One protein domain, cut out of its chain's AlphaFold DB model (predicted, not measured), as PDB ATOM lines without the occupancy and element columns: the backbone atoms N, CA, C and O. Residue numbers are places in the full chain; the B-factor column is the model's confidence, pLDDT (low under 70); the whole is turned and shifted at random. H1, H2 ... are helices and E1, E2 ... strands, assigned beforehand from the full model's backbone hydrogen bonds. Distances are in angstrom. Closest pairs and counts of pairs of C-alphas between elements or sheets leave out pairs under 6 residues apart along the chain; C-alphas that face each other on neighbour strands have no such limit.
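Overview. This is residues 236 to 248, 256 to 339 and 358 to 364 of the 398 residues of an uncharacterized protein of Hyphomicrobium sp. (UniProt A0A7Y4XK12). Two sheets lie face to face as a sandwich, a strongly twisted sheet of five strands and a smaller sheet of three, their strands at 31 degrees to each other. The short helix H1 packs on the larger sheet, on its face away from the smaller one, and residues 287 to 304, with no named element, lead from H1 to E5 in the smaller sheet. The 104 printed residues hold E1 E2 E3 E4 H1 E5 E6 E7 E8 in that order; the antiparallel sheets run E4 E3 E2 E6 E7 and E5 E1 E8. The class is mostly strand, though under half of the residues are in named elements. The whole is compact and rounded, with a radius of gyration of the C-alphas of 12.4 A and spans of 35 by 27 by 26 A.

Arrangement. E1, residues 236 to 243, is the inner strand of the smaller sheet, antiparallel to its edge strands E5, residues 305 to 313, and E8, residues 361 to 364. N 241 and O 306 of E1 and E5 are 2.8 A apart, and N 242 and O 362 of E1 and E8 2.9 A, both within hydrogen-bond range. E2, residues 260 to 264, E3, residues 267 to 270, and E4, residues 279 to 282, form a meander, each strand the antiparallel neighbour of the one before. In the hairpin of E2 and E3, N 269 and O 262 are 2.7 A apart; in that of E3 and E4, N 281 and O 268 are 2.8 A apart. H1, residues 283 to 286, is on this sheet, over E3 at a height over the sheet of 8.3 A; their closest C-alphas, Val 267 and Lys 283, are 5.5 A apart. H1 is too short for an O i to N i+4 pair; its one O i to N i+3 pair is within range. The closest C-alphas of E3 and E5, those of Val 270 and Phe 308, are 6.9 A apart. E6, residues 317 to 323, is antiparallel to E2, with N 322 and O 261 2.8 A apart. E6 and E7, residues 334 to 337, form a hairpin, with N 319 and O 335 2.7 A apart.

Along the chain. E1 begins at C-alpha 236 (177.509, 158.513, 111.112) and is 23.0 A long. E2 is 13.3 A long, E3 10.4 A and E4 10.2 A; H1 is 5.0 A. E5 is 20.1 A long and bends by 80 degrees at residue 310. E6 is 19.2 A long, E7 9.0 A and E8 10.5 A, ending at C-alpha 364 (174.093, 147.318, 104.865).

Size, cuts and confidence. The farthest C-alphas, Ala 248 and Ala 315, are 34.9 A apart. Residues 249 to 255 and 340 to 357 are not printed; the C-alpha gaps are 9.9 A from 248 to 256 and 17.7 A from 339 to 358. Of the links printed whole, H1 to E5 is long. The mean pLDDT of the printed part is 91.4; residues 246 to 248, 256 and 328 are under 70.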
ATOM      1  N   ARG A 236     178.747 159.059 110.532       97.81
ATOM      2  CA  ARG A 236     177.509 158.513 111.112       97.81
ATOM      3  C   ARG A 236     176.770 157.655 110.091       97.81
ATOM      4  O   ARG A 236     176.568 158.087 108.957       97.81
ATOM      5  N   ALA A 237     176.342 156.473 110.511       98.31
ATOM      6  CA  ALA A 237     175.612 155.529 109.677       98.31
ATOM      7  C   ALA A 237     174.502 154.813 110.456       98.31
ATOM      8  O   ALA A 237     174.550 154.704 111.681       98.31
ATOM      9  N   SER A 238     173.531 154.293 109.715       98.44
ATOM     10  CA  SER A 238     172.577 153.288 110.160       98.44
ATOM     11  C   SER A 238     173.035 151.917 109.668       98.44
ATOM     12  O   SER A 238     173.276 151.735 108.477       98.44
ATOM     13  N   ILE A 239     173.149 150.947 110.569       98.12
ATOM     14  CA  ILE A 239     173.528 149.573 110.220       98.12
ATOM     15  C   ILE A 239     172.250 148.742 110.148       98.12
ATOM     16  O   ILE A 239     171.554 148.603 111.152       98.12
ATOM     17  N   LEU A 240     171.932 148.218 108.970       97.62
ATOM     18  CA  LEU A 240     170.799 147.326 108.737       97.62
ATOM     19  C   LEU A 240     171.366 145.916 108.660       97.62
ATOM     20  O   LEU A 240     172.200 145.648 107.802       97.62
ATOM     21  N   LEU A 241     170.944 145.032 109.555       96.12
ATOM     22  CA  LEU A 241     171.416 143.657 109.621       96.12
ATOM     23  C   LEU A 241     170.230 142.722 109.422       96.12
ATOM     24  O   LEU A 241     169.253 142.832 110.150       96.12
ATOM     25  N   ALA A 242     170.323 141.791 108.481       93.81
ATOM     26  CA  ALA A 242     169.312 140.765 108.245       93.81
ATOM     27  C   ALA A 242     169.941 139.374 108.338       93.81
ATOM     28  O   ALA A 242     171.043 139.151 107.837       93.81
ATOM     29  N   LEU A 243     169.246 138.440 108.978       89.69
ATOM     30  CA  LEU A 243     169.651 137.045 109.049       89.69
ATOM     31  C   LEU A 243     169.410 136.322 107.731       89.69
ATOM     32  O   LEU A 243     168.356 136.460 107.109       89.69
ATOM     33  N   GLU A 244     170.356 135.467 107.356       86.00
ATOM     34  CA  GLU A 244     170.186 134.579 106.217       86.00
ATOM     35  C   GLU A 244     169.376 133.348 106.650       86.00
ATOM     36  O   GLU A 244     169.884 132.398 107.241       86.00
ATOM     37  N   THR A 245     168.077 133.349 106.358       72.81
ATOM     38  CA  THR A 245     167.176 132.230 106.707       72.81
ATOM     39  C   THR A 245     167.176 131.102 105.664       72.81
ATOM     40  O   THR A 245     166.533 130.070 105.860       72.81
ATOM     41  N   SER A 246     167.902 131.263 104.553       59.75
ATOM     42  CA  SER A 246     167.713 130.480 103.322       59.75
ATOM     43  C   SER A 246     168.300 129.058 103.331       59.75
ATOM     44  O   SER A 246     167.943 128.249 102.473       59.75
ATOM     45  N   GLY A 247     169.158 128.702 104.296       52.19
ATOM     46  CA  GLY A 247     169.849 127.399 104.321       52.19
ATOM     47  C   GLY A 247     169.462 126.463 105.468       52.19
ATOM     48  O   GLY A 247     169.494 125.237 105.323       52.19
ATOM     49  N   ALA A 248     169.063 127.014 106.613       49.84
ATOM     50  CA  ALA A 248     168.722 126.223 107.782       49.84
ATOM     51  C   ALA A 248     167.227 125.909 107.755       49.84
ATOM     52  O   ALA A 248     166.403 126.660 108.264       49.84
ATOM     53  N   PRO A 256     165.682 130.006 115.781       66.81
ATOM     54  CA  PRO A 256     166.854 130.418 116.542       66.81
ATOM     55  C   PRO A 256     166.591 131.817 117.112       66.81
ATOM     56  O   PRO A 256     166.166 132.715 116.382       66.81
ATOM     57  N   SER A 257     166.752 131.967 118.430       74.75
ATOM     58  CA  SER A 257     166.611 133.264 119.088       74.75
ATOM     59  C   SER A 257     167.839 134.077 118.729       74.75
ATOM     60  O   SER A 257     168.936 133.779 119.191       74.75
ATOM     61  N   PHE A 258     167.647 135.044 117.842       86.81
ATOM     62  CA  PHE A 258     168.708 135.907 117.369       86.81
ATOM     63  C   PHE A 258     168.746 137.173 118.211       86.81
ATOM     64  O   PHE A 258     167.738 137.879 118.324       86.81
ATOM     65  N   ASP A 259     169.904 137.440 118.812       92.00
ATOM     66  CA  ASP A 259     170.083 138.574 119.713       92.00
ATOM     67  C   ASP A 259     171.428 139.298 119.486       92.00
ATOM     68  O   ASP A 259     172.370 139.161 120.278       92.00
ATOM     69  N   PRO A 260     171.578 140.015 118.355       94.62
ATOM     70  CA  PRO A 260     172.866 140.544 117.924       94.62
ATOM     71  C   PRO A 260     173.249 141.855 118.614       94.62
ATOM     72  O   PRO A 260     172.454 142.784 118.773       94.62
ATOM     73  N   ILE A 261     174.544 141.979 118.881       96.06
ATOM     74  CA  ILE A 261     175.235 143.217 119.223       96.06
ATOM     75  C   ILE A 261     176.259 143.510 118.134       96.06
ATOM     76  O   ILE A 261     177.022 142.633 117.733       96.06
ATOM     77  N   VAL A 262     176.317 144.761 117.683       96.88
ATOM     78  CA  VAL A 262     177.327 145.204 116.719       96.88
ATOM     79  C   VAL A 262     178.460 145.900 117.459       96.88
ATOM     80  O   VAL A 262     178.243 146.918 118.110       96.88
ATOM     81  N   CYS A 263     179.678 145.383 117.348       97.50
ATOM     82  CA  CYS A 263     180.865 145.944 117.984       97.50
ATOM     83  C   CYS A 263     181.882 146.437 116.956       97.50
ATOM     84  O   CYS A 263     182.120 145.793 115.939       97.50
ATOM     85  N   MET A 264     182.522 147.566 117.256       96.69
ATOM     86  CA  MET A 264     183.644 148.128 116.506       96.69
ATOM     87  C   MET A 264     184.771 148.460 117.484       96.69
ATOM     88  O   MET A 264     184.715 149.451 118.219       96.69
ATOM     89  N   GLY A 265     185.781 147.592 117.536       94.88
ATOM     90  CA  GLY A 265     186.816 147.645 118.570       94.88
ATOM     91  C   GLY A 265     186.228 147.437 119.971       94.88
ATOM     92  O   GLY A 265     185.648 146.389 120.251       94.88
ATOM     93  N   GLU A 266     186.372 148.443 120.837       96.38
ATOM     94  CA  GLU A 266     185.934 148.421 122.246       96.38
ATOM     95  C   GLU A 266     184.528 148.998 122.479       96.38
ATOM     96  O   GLU A 266     184.042 149.033 123.613       96.38
ATOM     97  N   VAL A 267     183.868 149.473 121.421       97.81
ATOM     98  CA  VAL A 267     182.530 150.059 121.499       97.81
ATOM     99  C   VAL A 267     181.529 149.126 120.841       97.81
ATOM    100  O   VAL A 267     181.717 148.721 119.697       97.81
ATOM    101  N   CYS A 268     180.447 148.833 121.548       97.88
ATOM    102  CA  CYS A 268     179.350 148.012 121.064       97.88
ATOM    103  C   CYS A 268     178.049 148.809 121.016       97.88
ATOM    104  O   CYS A 268     177.876 149.790 121.738       97.88
ATOM    105  N   PHE A 269     177.139 148.382 120.152       98.31
ATOM    106  CA  PHE A 269     175.864 149.025 119.894       98.31
ATOM    107  C   PHE A 269     174.752 147.988 119.973       98.31
ATOM    108  O   PHE A 269     174.827 146.928 119.348       98.31
ATOM    109  N   VAL A 270     173.718 148.320 120.739       97.81
ATOM    110  CA  VAL A 270     172.476 147.556 120.841       97.81
ATOM    111  C   VAL A 270     171.377 148.318 120.109       97.81
ATOM    112  O   VAL A 270     171.268 149.537 120.244       97.81
ATOM    113  N   SER A 271     170.570 147.614 119.319       97.44
ATOM    114  CA  SER A 271     169.435 148.216 118.616       97.44
ATOM    115  C   SER A 271     168.412 148.794 119.600       97.44
ATOM    116  O   SER A 271     168.109 148.196 120.632       97.44
ATOM    117  N   ALA A 272     167.853 149.953 119.257       97.31
ATOM    118  CA  ALA A 272     166.715 150.559 119.947       97.31
ATOM    119  C   ALA A 272     165.475 150.648 119.043       97.31
ATOM    120  O   ALA A 272     164.614 151.506 119.213       97.31
ATOM    121  N   GLY A 273     165.391 149.753 118.056       94.50
ATOM    122  CA  GLY A 273     164.328 149.749 117.060       94.50
ATOM    123  C   GLY A 273     164.592 150.708 115.896       94.50
ATOM    124  O   GLY A 273     165.683 151.244 115.721       94.50
ATOM    125  N   LEU A 274     163.572 150.903 115.057       94.94
ATOM    126  CA  LEU A 274     163.707 151.635 113.790       94.94
ATOM    127  C   LEU A 274     163.808 153.161 113.959       94.94
ATOM    128  O   LEU A 274     164.294 153.849 113.064       94.94
ATOM    129  N   ASN A 275     163.327 153.685 115.092       94.81
ATOM    130  CA  ASN A 275     163.116 155.118 115.325       94.81
ATOM    131  C   ASN A 275     164.087 155.751 116.323       94.81
ATOM    132  O   ASN A 275     164.076 156.971 116.479       94.81
ATOM    133  N   ALA A 276     164.883 154.948 117.023       96.94
ATOM    134  CA  ALA A 276     165.749 155.432 118.084       96.94
ATOM    135  C   ALA A 276     167.209 155.092 117.801       96.94
ATOM    136  O   ALA A 276     167.530 154.066 117.199       96.94
ATOM    137  N   ASP A 277     168.085 155.981 118.260       98.12
ATOM    138  CA  ASP A 277     169.529 155.811 118.198       98.12
ATOM    139  C   ASP A 277     169.959 154.532 118.920       98.12
ATOM    140  O   ASP A 277     169.449 154.201 119.992       98.12
ATOM    141  N   ALA A 278     170.936 153.825 118.351       98.25
ATOM    142  CA  ALA A 278     171.473 152.630 118.980       98.25
ATOM    143  C   ALA A 278     172.120 152.955 120.337       98.25
ATOM    144  O   ALA A 278     172.850 153.941 120.492       98.25
ATOM    145  N   VAL A 279     171.906 152.081 121.320       98.25
ATOM    146  CA  VAL A 279     172.480 152.224 122.658       98.25
ATOM    147  C   VAL A 279     173.952 151.842 122.607       98.25
ATOM    148  O   VAL A 279     174.307 150.694 122.337       98.25
ATOM    149  N   LYS A 280     174.820 152.819 122.872       98.25
ATOM    150  CA  LYS A 280     176.271 152.638 122.917       98.25
ATOM    151  C   LYS A 280     176.706 152.068 124.269       98.25
ATOM    152  O   LYS A 280     176.415 152.652 125.308       98.25
ATOM    153  N   LEU A 281     177.489 150.995 124.238       98.25
ATOM    154  CA  LEU A 281     178.058 150.316 125.401       98.25
ATOM    155  C   LEU A 281     179.565 150.102 125.227       98.25
ATOM    156  O   LEU A 281     180.089 150.100 124.110       98.25
ATOM    157  N   SER A 282     180.270 149.895 126.339       98.00
ATOM    158  CA  SER A 282     181.607 149.303 126.286       98.00
ATOM    159  C   SER A 282     181.489 147.820 125.919       98.00
ATOM    160  O   SER A 282     180.497 147.171 126.262       98.00
ATOM    161  N   LYS A 283     182.499 147.250 125.257       96.06
ATOM    162  CA  LYS A 283     182.517 145.814 124.939       96.06
ATOM    163  C   LYS A 283     182.408 144.942 126.188       96.06
ATOM    164  O   LYS A 283     181.668 143.963 126.195       96.06
ATOM    165  N   GLY A 284     183.089 145.330 127.266       96.00
ATOM    166  CA  GLY A 284     183.017 144.628 128.546       96.00
ATOM    167  C   GLY A 284     181.613 144.612 129.154       96.00
ATOM    168  O   GLY A 284     181.249 143.619 129.772       96.00
ATOM    169  N   ASP A 285     180.821 145.671 128.981       97.62
ATOM    170  CA  ASP A 285     179.443 145.713 129.486       97.62
ATOM    171  C   ASP A 285     178.466 145.002 128.552       97.62
ATOM    172  O   ASP A 285     177.597 144.279 129.030       97.62
ATOM    173  N   ALA A 286     178.659 145.119 127.237       96.06
ATOM    174  CA  ALA A 286     177.868 144.397 126.244       96.06
ATOM    175  C   ALA A 286     177.944 142.871 126.434       96.06
ATOM    176  O   ALA A 286     176.922 142.198 126.389       96.06
ATOM    177  N   LEU A 287     179.133 142.329 126.724       93.44
ATOM    178  CA  LEU A 287     179.335 140.891 126.960       93.44
ATOM    179  C   LEU A 287     178.772 140.384 128.299       93.44
ATOM    180  O   LEU A 287     178.702 139.175 128.511       93.44
ATOM    181  N   LYS A 288     178.402 141.280 129.223       94.94
ATOM    182  CA  LYS A 288     177.738 140.905 130.485       94.94
ATOM    183  C   LYS A 288     176.225 140.795 130.334       94.94
ATOM    184  O   LYS A 288     175.585 140.242 131.229       94.94
ATOM    185  N   LEU A 289     175.666 141.349 129.258       95.00
ATOM    186  CA  LEU A 289     174.239 141.266 128.988       95.00
ATOM    187  C   LEU A 289     173.860 139.811 128.738       95.00
ATOM    188  O   LEU A 289     174.547 139.093 128.010       95.00
ATOM    189  N   LYS A 290     172.749 139.378 129.328       93.06
ATOM    190  CA  LYS A 290     172.180 138.063 128.998       93.06
ATOM    191  C   LYS A 290     171.360 138.132 127.723       93.06
ATOM    192  O   LYS A 290     171.331 137.163 126.971       93.06
ATOM    193  N   THR A 291     170.698 139.268 127.514       93.62
ATOM    194  CA  THR A 291     169.929 139.591 126.314       93.62
ATOM    195  C   THR A 291     170.029 141.085 126.013       93.62
ATOM    196  O   THR A 291     170.215 141.901 126.920       93.62
ATOM    197  N   THR A 292     169.854 141.489 124.756       93.75
ATOM    198  CA  THR A 292     169.889 142.913 124.380       93.75
ATOM    199  C   THR A 292     168.726 143.710 124.964       93.75
ATOM    200  O   THR A 292     168.854 144.916 125.182       93.75
ATOM    201  N   THR A 293     167.624 143.035 125.308       93.38
ATOM    202  CA  THR A 293     166.454 143.646 125.956       93.38
ATOM    203  C   THR A 293     166.765 144.269 127.317       93.38
ATOM    204  O   THR A 293     166.017 145.125 127.777       93.38
ATOM    205  N   GLU A 294     167.861 143.860 127.969       93.12
ATOM    206  CA  GLU A 294     168.344 144.477 129.213       93.12
ATOM    207  C   GLU A 294     168.872 145.901 128.982       93.12
ATOM    208  O   GLU A 294     168.750 146.756 129.857       93.12
ATOM    209  N   ALA A 295     169.446 146.163 127.803       94.62
ATOM    210  CA  ALA A 295     169.951 147.479 127.425       94.62
ATOM    211  C   ALA A 295     168.895 148.329 126.706       94.62
ATOM    212  O   ALA A 295     168.919 149.554 126.820       94.62
ATOM    213  N   SER A 296     167.986 147.699 125.958       94.50
ATOM    214  CA  SER A 296     166.961 148.395 125.182       94.50
ATOM    215  C   SER A 296     165.720 147.518 124.968       94.50
ATOM    216  O   SER A 296     165.842 146.450 124.374       94.50
ATOM    217  N   PRO A 297     164.514 147.947 125.387       91.12
ATOM    218  CA  PRO A 297     163.304 147.127 125.272       91.12
ATOM    219  C   PRO A 297     162.897 146.844 123.817       91.12
ATOM    220  O   PRO A 297     162.293 145.810 123.549       91.12
ATOM    221  N   ASP A 298     163.266 147.727 122.887       89.12
ATOM    222  CA  ASP A 298     162.955 147.628 121.456       89.12
ATOM    223  C   ASP A 298     164.068 146.945 120.643       89.12
ATOM    224  O   ASP A 298     164.109 147.038 119.410       89.12
ATOM    225  N   ALA A 299     164.994 146.270 121.326       90.56
ATOM    226  CA  ALA A 299     166.068 145.540 120.679       90.56
ATOM    227  C   ALA A 299     165.549 144.384 119.806       90.56
ATOM    228  O   ALA A 299     164.382 143.988 119.836       90.56
ATOM    229  N   CYS A 300     166.436 143.836 118.981       88.56
ATOM    230  CA  CYS A 300     166.062 142.910 117.916       88.56
ATOM    231  C   CYS A 300     165.767 141.477 118.342       88.56
ATOM    232  O   CYS A 300     165.754 140.591 117.488       88.56
ATOM    233  N   LYS A 301     165.591 141.223 119.632       85.00
ATOM    234  CA  LYS A 301     165.416 139.864 120.111       85.00
ATOM    235  C   LYS A 301     164.257 139.189 119.368       85.00
ATOM    236  O   LYS A 301     163.168 139.754 119.264       85.00
ATOM    237  N   ASP A 302     164.524 137.996 118.843       82.62
ATOM    238  CA  ASP A 302     163.565 137.168 118.101       82.62
ATOM    239  C   ASP A 302     163.073 137.794 116.776       82.62
ATOM    240  O   ASP A 302     162.064 137.366 116.211       82.62
ATOM    241  N   LYS A 303     163.794 138.791 116.243       87.06
ATOM    242  CA  LYS A 303     163.553 139.361 114.911       87.06
ATOM    243  C   LYS A 303     164.553 138.792 113.911       87.06
ATOM    244  O   LYS A 303     165.723 138.598 114.219       87.06
ATOM    245  N   VAL A 304     164.105 138.590 112.674       87.12
ATOM    246  CA  VAL A 304     164.983 138.170 111.563       87.12
ATOM    247  C   VAL A 304     165.938 139.275 111.116       87.12
ATOM    248  O   VAL A 304     166.834 139.026 110.316       87.12
ATOM    249  N   ALA A 305     165.755 140.495 111.619       92.00
ATOM    250  CA  ALA A 305     166.580 141.620 111.249       92.00
ATOM    251  C   ALA A 305     166.542 142.774 112.259       92.00
ATOM    252  O   ALA A 305     165.673 142.870 113.128       92.00
ATOM    253  N   CYS A 306     167.520 143.656 112.102       95.62
ATOM    254  CA  CYS A 306     167.924 144.687 113.028       95.62
ATOM    255  C   CYS A 306     168.276 145.986 112.339       95.62
ATOM    256  O   CYS A 306     168.886 145.991 111.272       95.62
ATOM    257  N   VAL A 307     168.033 147.087 113.045       97.31
ATOM    258  CA  VAL A 307     168.517 148.408 112.656       97.31
ATOM    259  C   VAL A 307     169.223 149.052 113.838       97.31
ATOM    260  O   VAL A 307     168.671 149.143 114.928       97.31
ATOM    261  N   PHE A 308     170.449 149.512 113.612       98.12
ATOM    262  CA  PHE A 308     171.235 150.271 114.577       98.12
ATOM    263  C   PHE A 308     171.405 151.689 114.027       98.12
ATOM    264  O   PHE A 308     172.240 151.920 113.152       98.12
ATOM    265  N   ARG A 309     170.581 152.631 114.496       98.19
ATOM    266  CA  ARG A 309     170.577 154.028 114.028       98.19
ATOM    267  C   ARG A 309     171.729 154.840 114.629       98.19
ATOM    268  O   ARG A 309     172.143 154.589 115.762       98.19
ATOM    269  N   ASN A 310     172.181 155.862 113.898       98.00
ATOM    270  CA  ASN A 310     173.120 156.890 114.366       98.00
ATOM    271  C   ASN A 310     174.439 156.352 114.964       98.00
ATOM    272  O   ASN A 310     175.026 156.918 115.893       98.00
ATOM    273  N   VAL A 311     174.953 155.261 114.408       98.25
ATOM    274  CA  VAL A 311     176.203 154.633 114.832       98.25
ATOM    275  C   VAL A 311     177.397 155.443 114.321       98.25
ATOM    276  O   VAL A 311     177.453 155.832 113.156       98.25
ATOM    277  N   ALA A 312     178.364 155.722 115.199       97.50
ATOM    278  CA  ALA A 312     179.616 156.374 114.818       97.50
ATOM    279  C   ALA A 312     180.629 155.335 114.329       97.50
ATOM    280  O   ALA A 312     181.065 154.490 115.111       97.50
ATOM    281  N   ILE A 313     181.021 155.437 113.061       97.12
ATOM    282  CA  ILE A 313     181.966 154.544 112.395       97.12
ATOM    283  C   ILE A 313     183.286 155.299 112.186       97.12
ATOM    284  O   ILE A 313     183.340 156.227 111.369       97.12
ATOM    285  N   PRO A 314     184.349 154.973 112.943       95.88
ATOM    286  CA  PRO A 314     185.671 155.532 112.687       95.88
ATOM    287  C   PRO A 314     186.218 155.041 111.338       95.88
ATOM    288  O   PRO A 314     185.847 153.976 110.850       95.88
ATOM    289  N   ALA A 315     187.117 155.811 110.724       93.62
ATOM    290  CA  ALA A 315     187.761 155.387 109.481       93.62
ATOM    291  C   ALA A 315     188.543 154.075 109.689       93.62
ATOM    292  O   ALA A 315     189.312 153.965 110.644       93.62
ATOM    293  N   GLY A 316     188.342 153.097 108.798       94.06
ATOM    294  CA  GLY A 316     188.957 151.768 108.907       94.06
ATOM    295  C   GLY A 316     188.406 150.917 110.057       94.06
ATOM    296  O   GLY A 316     189.103 150.027 110.540       94.06
ATOM    297  N   ALA A 317     187.194 151.208 110.543       96.06
ATOM    298  CA  ALA A 317     186.547 150.385 111.554       96.06
ATOM    299  C   ALA A 317     186.332 148.959 111.046       96.06
ATOM    300  O   ALA A 317     185.896 148.748 109.916       96.06
ATOM    301  N   GLN A 318     186.552 147.992 111.929       96.75
ATOM    302  CA  GLN A 318     186.128 146.617 111.722       96.75
ATOM    303  C   GLN A 318     184.882 146.350 112.553       96.75
ATOM    304  O   GLN A 318     184.873 146.575 113.765       96.75
ATOM    305  N   LEU A 319     183.838 145.877 111.894       96.06
ATOM    306  CA  LEU A 319     182.579 145.479 112.487       96.06
ATOM    307  C   LEU A 319     182.613 143.997 112.839       96.06
ATOM    308  O   LEU A 319     182.988 143.160 112.023       96.06
ATOM    309  N   ASN A 320     182.193 143.685 114.058       96.06
ATOM    310  CA  ASN A 320     182.022 142.335 114.569       96.06
ATOM    311  C   ASN A 320     180.588 142.187 115.096       96.06
ATOM    312  O   ASN A 320     180.131 143.028 115.875       96.06
ATOM    313  N   VAL A 321     179.883 141.141 114.670       95.31
ATOM    314  CA  VAL A 321     178.533 140.817 115.147       95.31
ATOM    315  C   VAL A 321     178.636 139.737 116.215       95.31
ATOM    316  O   VAL A 321     179.126 138.640 115.962       95.31
ATOM    317  N   ILE A 322     178.149 140.045 117.413       93.81
ATOM    318  CA  ILE A 322     178.176 139.161 118.576       93.81
ATOM    319  C   ILE A 322     176.739 138.750 118.901       93.81
ATOM    320  O   ILE A 322     175.933 139.594 119.271       93.81
ATOM    321  N   GLU A 323     176.413 137.465 118.787       92.31
ATOM    322  CA  GLU A 323     175.079 136.932 119.108       92.31
ATOM    323  C   GLU A 323     174.990 136.465 120.563       92.31
ATOM    324  O   GLU A 323     175.527 135.407 120.905       92.31
ATOM    325  N   LEU A 324     174.326 137.236 121.427       90.38
ATOM    326  CA  LEU A 324     174.203 136.899 122.847       90.38
ATOM    327  C   LEU A 324     173.526 135.541 123.065       90.38
ATOM    328  O   LEU A 324     172.614 135.146 122.346       90.38
ATOM    329  N   GLY A 325     173.973 134.818 124.093       84.06
ATOM    330  CA  GLY A 325     173.425 133.506 124.450       84.06
ATOM    331  C   GLY A 325     173.932 132.346 123.586       84.06
ATOM    332  O   GLY A 325     173.775 131.189 123.982       84.06
ATOM    333  N   SER A 326     174.605 132.623 122.466       80.25
ATOM    334  CA  SER A 326     175.340 131.606 121.719       80.25
ATOM    335  C   SER A 326     176.705 131.350 122.374       80.25
ATOM    336  O   SER A 326     177.420 132.266 122.771       80.25
ATOM    337  N   ALA A 327     177.105 130.083 122.504       72.69
ATOM    338  CA  ALA A 327     178.424 129.734 123.047       72.69
ATOM    339  C   ALA A 327     179.571 129.983 122.044       72.69
ATOM    340  O   ALA A 327     180.738 129.795 122.380       72.69
ATOM    341  N   SER A 328     179.242 130.348 120.801       64.25
ATOM    342  CA  SER A 328     180.166 130.391 119.665       64.25
ATOM    343  C   SER A 328     180.302 131.812 119.132       64.25
ATOM    344  O   SER A 328     179.933 132.108 118.001       64.25
ATOM    345  N   HIS A 329     180.855 132.702 119.952       75.94
ATOM    346  CA  HIS A 329     181.330 133.985 119.452       75.94
ATOM    347  C   HIS A 329     182.700 133.780 118.810       75.94
ATOM    348  O   HIS A 329     183.679 133.523 119.510       75.94
ATOM    349  N   ASP A 330     182.777 133.885 117.486       81.06
ATOM    350  CA  ASP A 330     184.046 133.858 116.768       81.06
ATOM    351  C   ASP A 330     184.575 135.296 116.613       81.06
ATOM    352  O   ASP A 330     184.094 136.042 115.755       81.06
ATOM    353  N   PRO A 331     185.562 135.726 117.425       81.12
ATOM    354  CA  PRO A 331     186.087 137.083 117.346       81.12
ATOM    355  C   PRO A 331     186.827 137.356 116.031       81.12
ATOM    356  O   PRO A 331     187.123 138.518 115.761       81.12
ATOM    357  N   SER A 332     187.134 136.324 115.233       83.12
ATOM    358  CA  SER A 332     187.819 136.469 113.947       83.12
ATOM    359  C   SER A 332     186.894 136.910 112.810       83.12
ATOM    360  O   SER A 332     187.376 137.335 111.761       83.12
ATOM    361  N   ARG A 333     185.568 136.880 113.013       86.44
ATOM    362  CA  ARG A 333     184.571 137.303 112.017       86.44
ATOM    363  C   ARG A 333     184.374 138.816 112.018       86.44
ATOM    364  O   ARG A 333     183.292 139.334 112.282       86.44
ATOM    365  N   THR A 334     185.452 139.527 111.722       93.69
ATOM    366  CA  THR A 334     185.443 140.972 111.501       93.69
ATOM    367  C   THR A 334     185.241 141.287 110.025       93.69
ATOM    368  O   THR A 334     185.838 140.643 109.167       93.69
ATOM    369  N   SER A 335     184.433 142.298 109.722       94.25
ATOM    370  CA  SER A 335     184.249 142.841 108.370       94.25
ATOM    371  C   SER A 335     184.591 144.324 108.353       94.25
ATOM    372  O   SER A 335     184.307 145.022 109.324       94.25
ATOM    373  N   ASP A 336     185.173 144.826 107.269       95.31
ATOM    374  CA  ASP A 336     185.423 146.260 107.142       95.31
ATOM    375  C   ASP A 336     184.094 147.022 107.106       95.31
ATOM    376  O   ASP A 336     183.197 146.710 106.323       95.31
ATOM    377  N   ALA A 337     183.959 148.020 107.976       94.50
ATOM    378  CA  ALA A 337     182.781 148.863 108.060       94.50
ATOM    379  C   ALA A 337     183.104 150.273 107.587       94.50
ATOM    380  O   ALA A 337     183.794 151.047 108.251       94.50
ATOM    381  N   ALA A 338     182.533 150.618 106.440       96.12
ATOM    382  CA  ALA A 338     182.478 151.970 105.923       96.12
ATOM    383  C   ALA A 338     181.037 152.265 105.487       96.12
ATOM    384  O   ALA A 338     180.377 151.361 104.975       96.12
ATOM    385  N   PRO A 339     180.532 153.498 105.679       97.31
ATOM    386  CA  PRO A 339     179.259 153.896 105.094       97.31
ATOM    387  C   PRO A 339     179.271 153.677 103.579       97.31
ATOM    388  O   PRO A 339     180.146 154.184 102.878       97.31
ATOM    389  N   THR A 358     177.707 137.395 104.706       89.38
ATOM    390  CA  THR A 358     178.318 136.201 105.299       89.38
ATOM    391  C   THR A 358     177.397 134.997 105.098       89.38
ATOM    392  O   THR A 358     176.330 135.117 104.499       89.38
ATOM    393  N   ALA A 359     177.799 133.826 105.597       86.44
ATOM    394  CA  ALA A 359     176.945 132.641 105.571       86.44
ATOM    395  C   ALA A 359     175.691 132.779 106.458       86.44
ATOM    396  O   ALA A 359     174.683 132.140 106.174       86.44
ATOM    397  N   ASP A 360     175.760 133.601 107.511       86.12
ATOM    398  CA  ASP A 360     174.760 133.626 108.587       86.12
ATOM    399  C   ASP A 360     173.898 134.899 108.562       86.12
ATOM    400  O   ASP A 360     172.744 134.907 108.992       86.12
ATOM    401  N   PHE A 361     174.445 135.998 108.043       91.38
ATOM    402  CA  PHE A 361     173.779 137.295 108.013       91.38
ATOM    403  C   PHE A 361     174.311 138.191 106.897       91.38
ATOM    404  O   PHE A 361     175.392 137.975 106.336       91.38
ATOM    405  N   ARG A 362     173.573 139.271 106.648       93.75
ATOM    406  CA  ARG A 362     173.931 140.364 105.747       93.75
ATOM    407  C   ARG A 362     173.795 141.701 106.425       93.75
ATOM    408  O   ARG A 362     172.920 141.887 107.267       93.75
ATOM    409  N   ILE A 363     174.643 142.633 106.014       96.31
ATOM    410  CA  ILE A 363     174.679 143.981 106.558       96.31
ATOM    411  C   ILE A 363     174.740 145.005 105.432       96.31
ATOM    412  O   ILE A 363     175.564 144.895 104.525       96.31
ATOM    413  N   TRP A 364     173.913 146.040 105.545       97.56
ATOM    414  CA  TRP A 364     174.093 147.318 104.865       97.56
ATOM    415  C   TRP A 364     174.526 148.377 105.869       97.56
ATOM    416  O   TRP A 364     173.911 148.543 106.923       97.56
TER     417      TRP A 364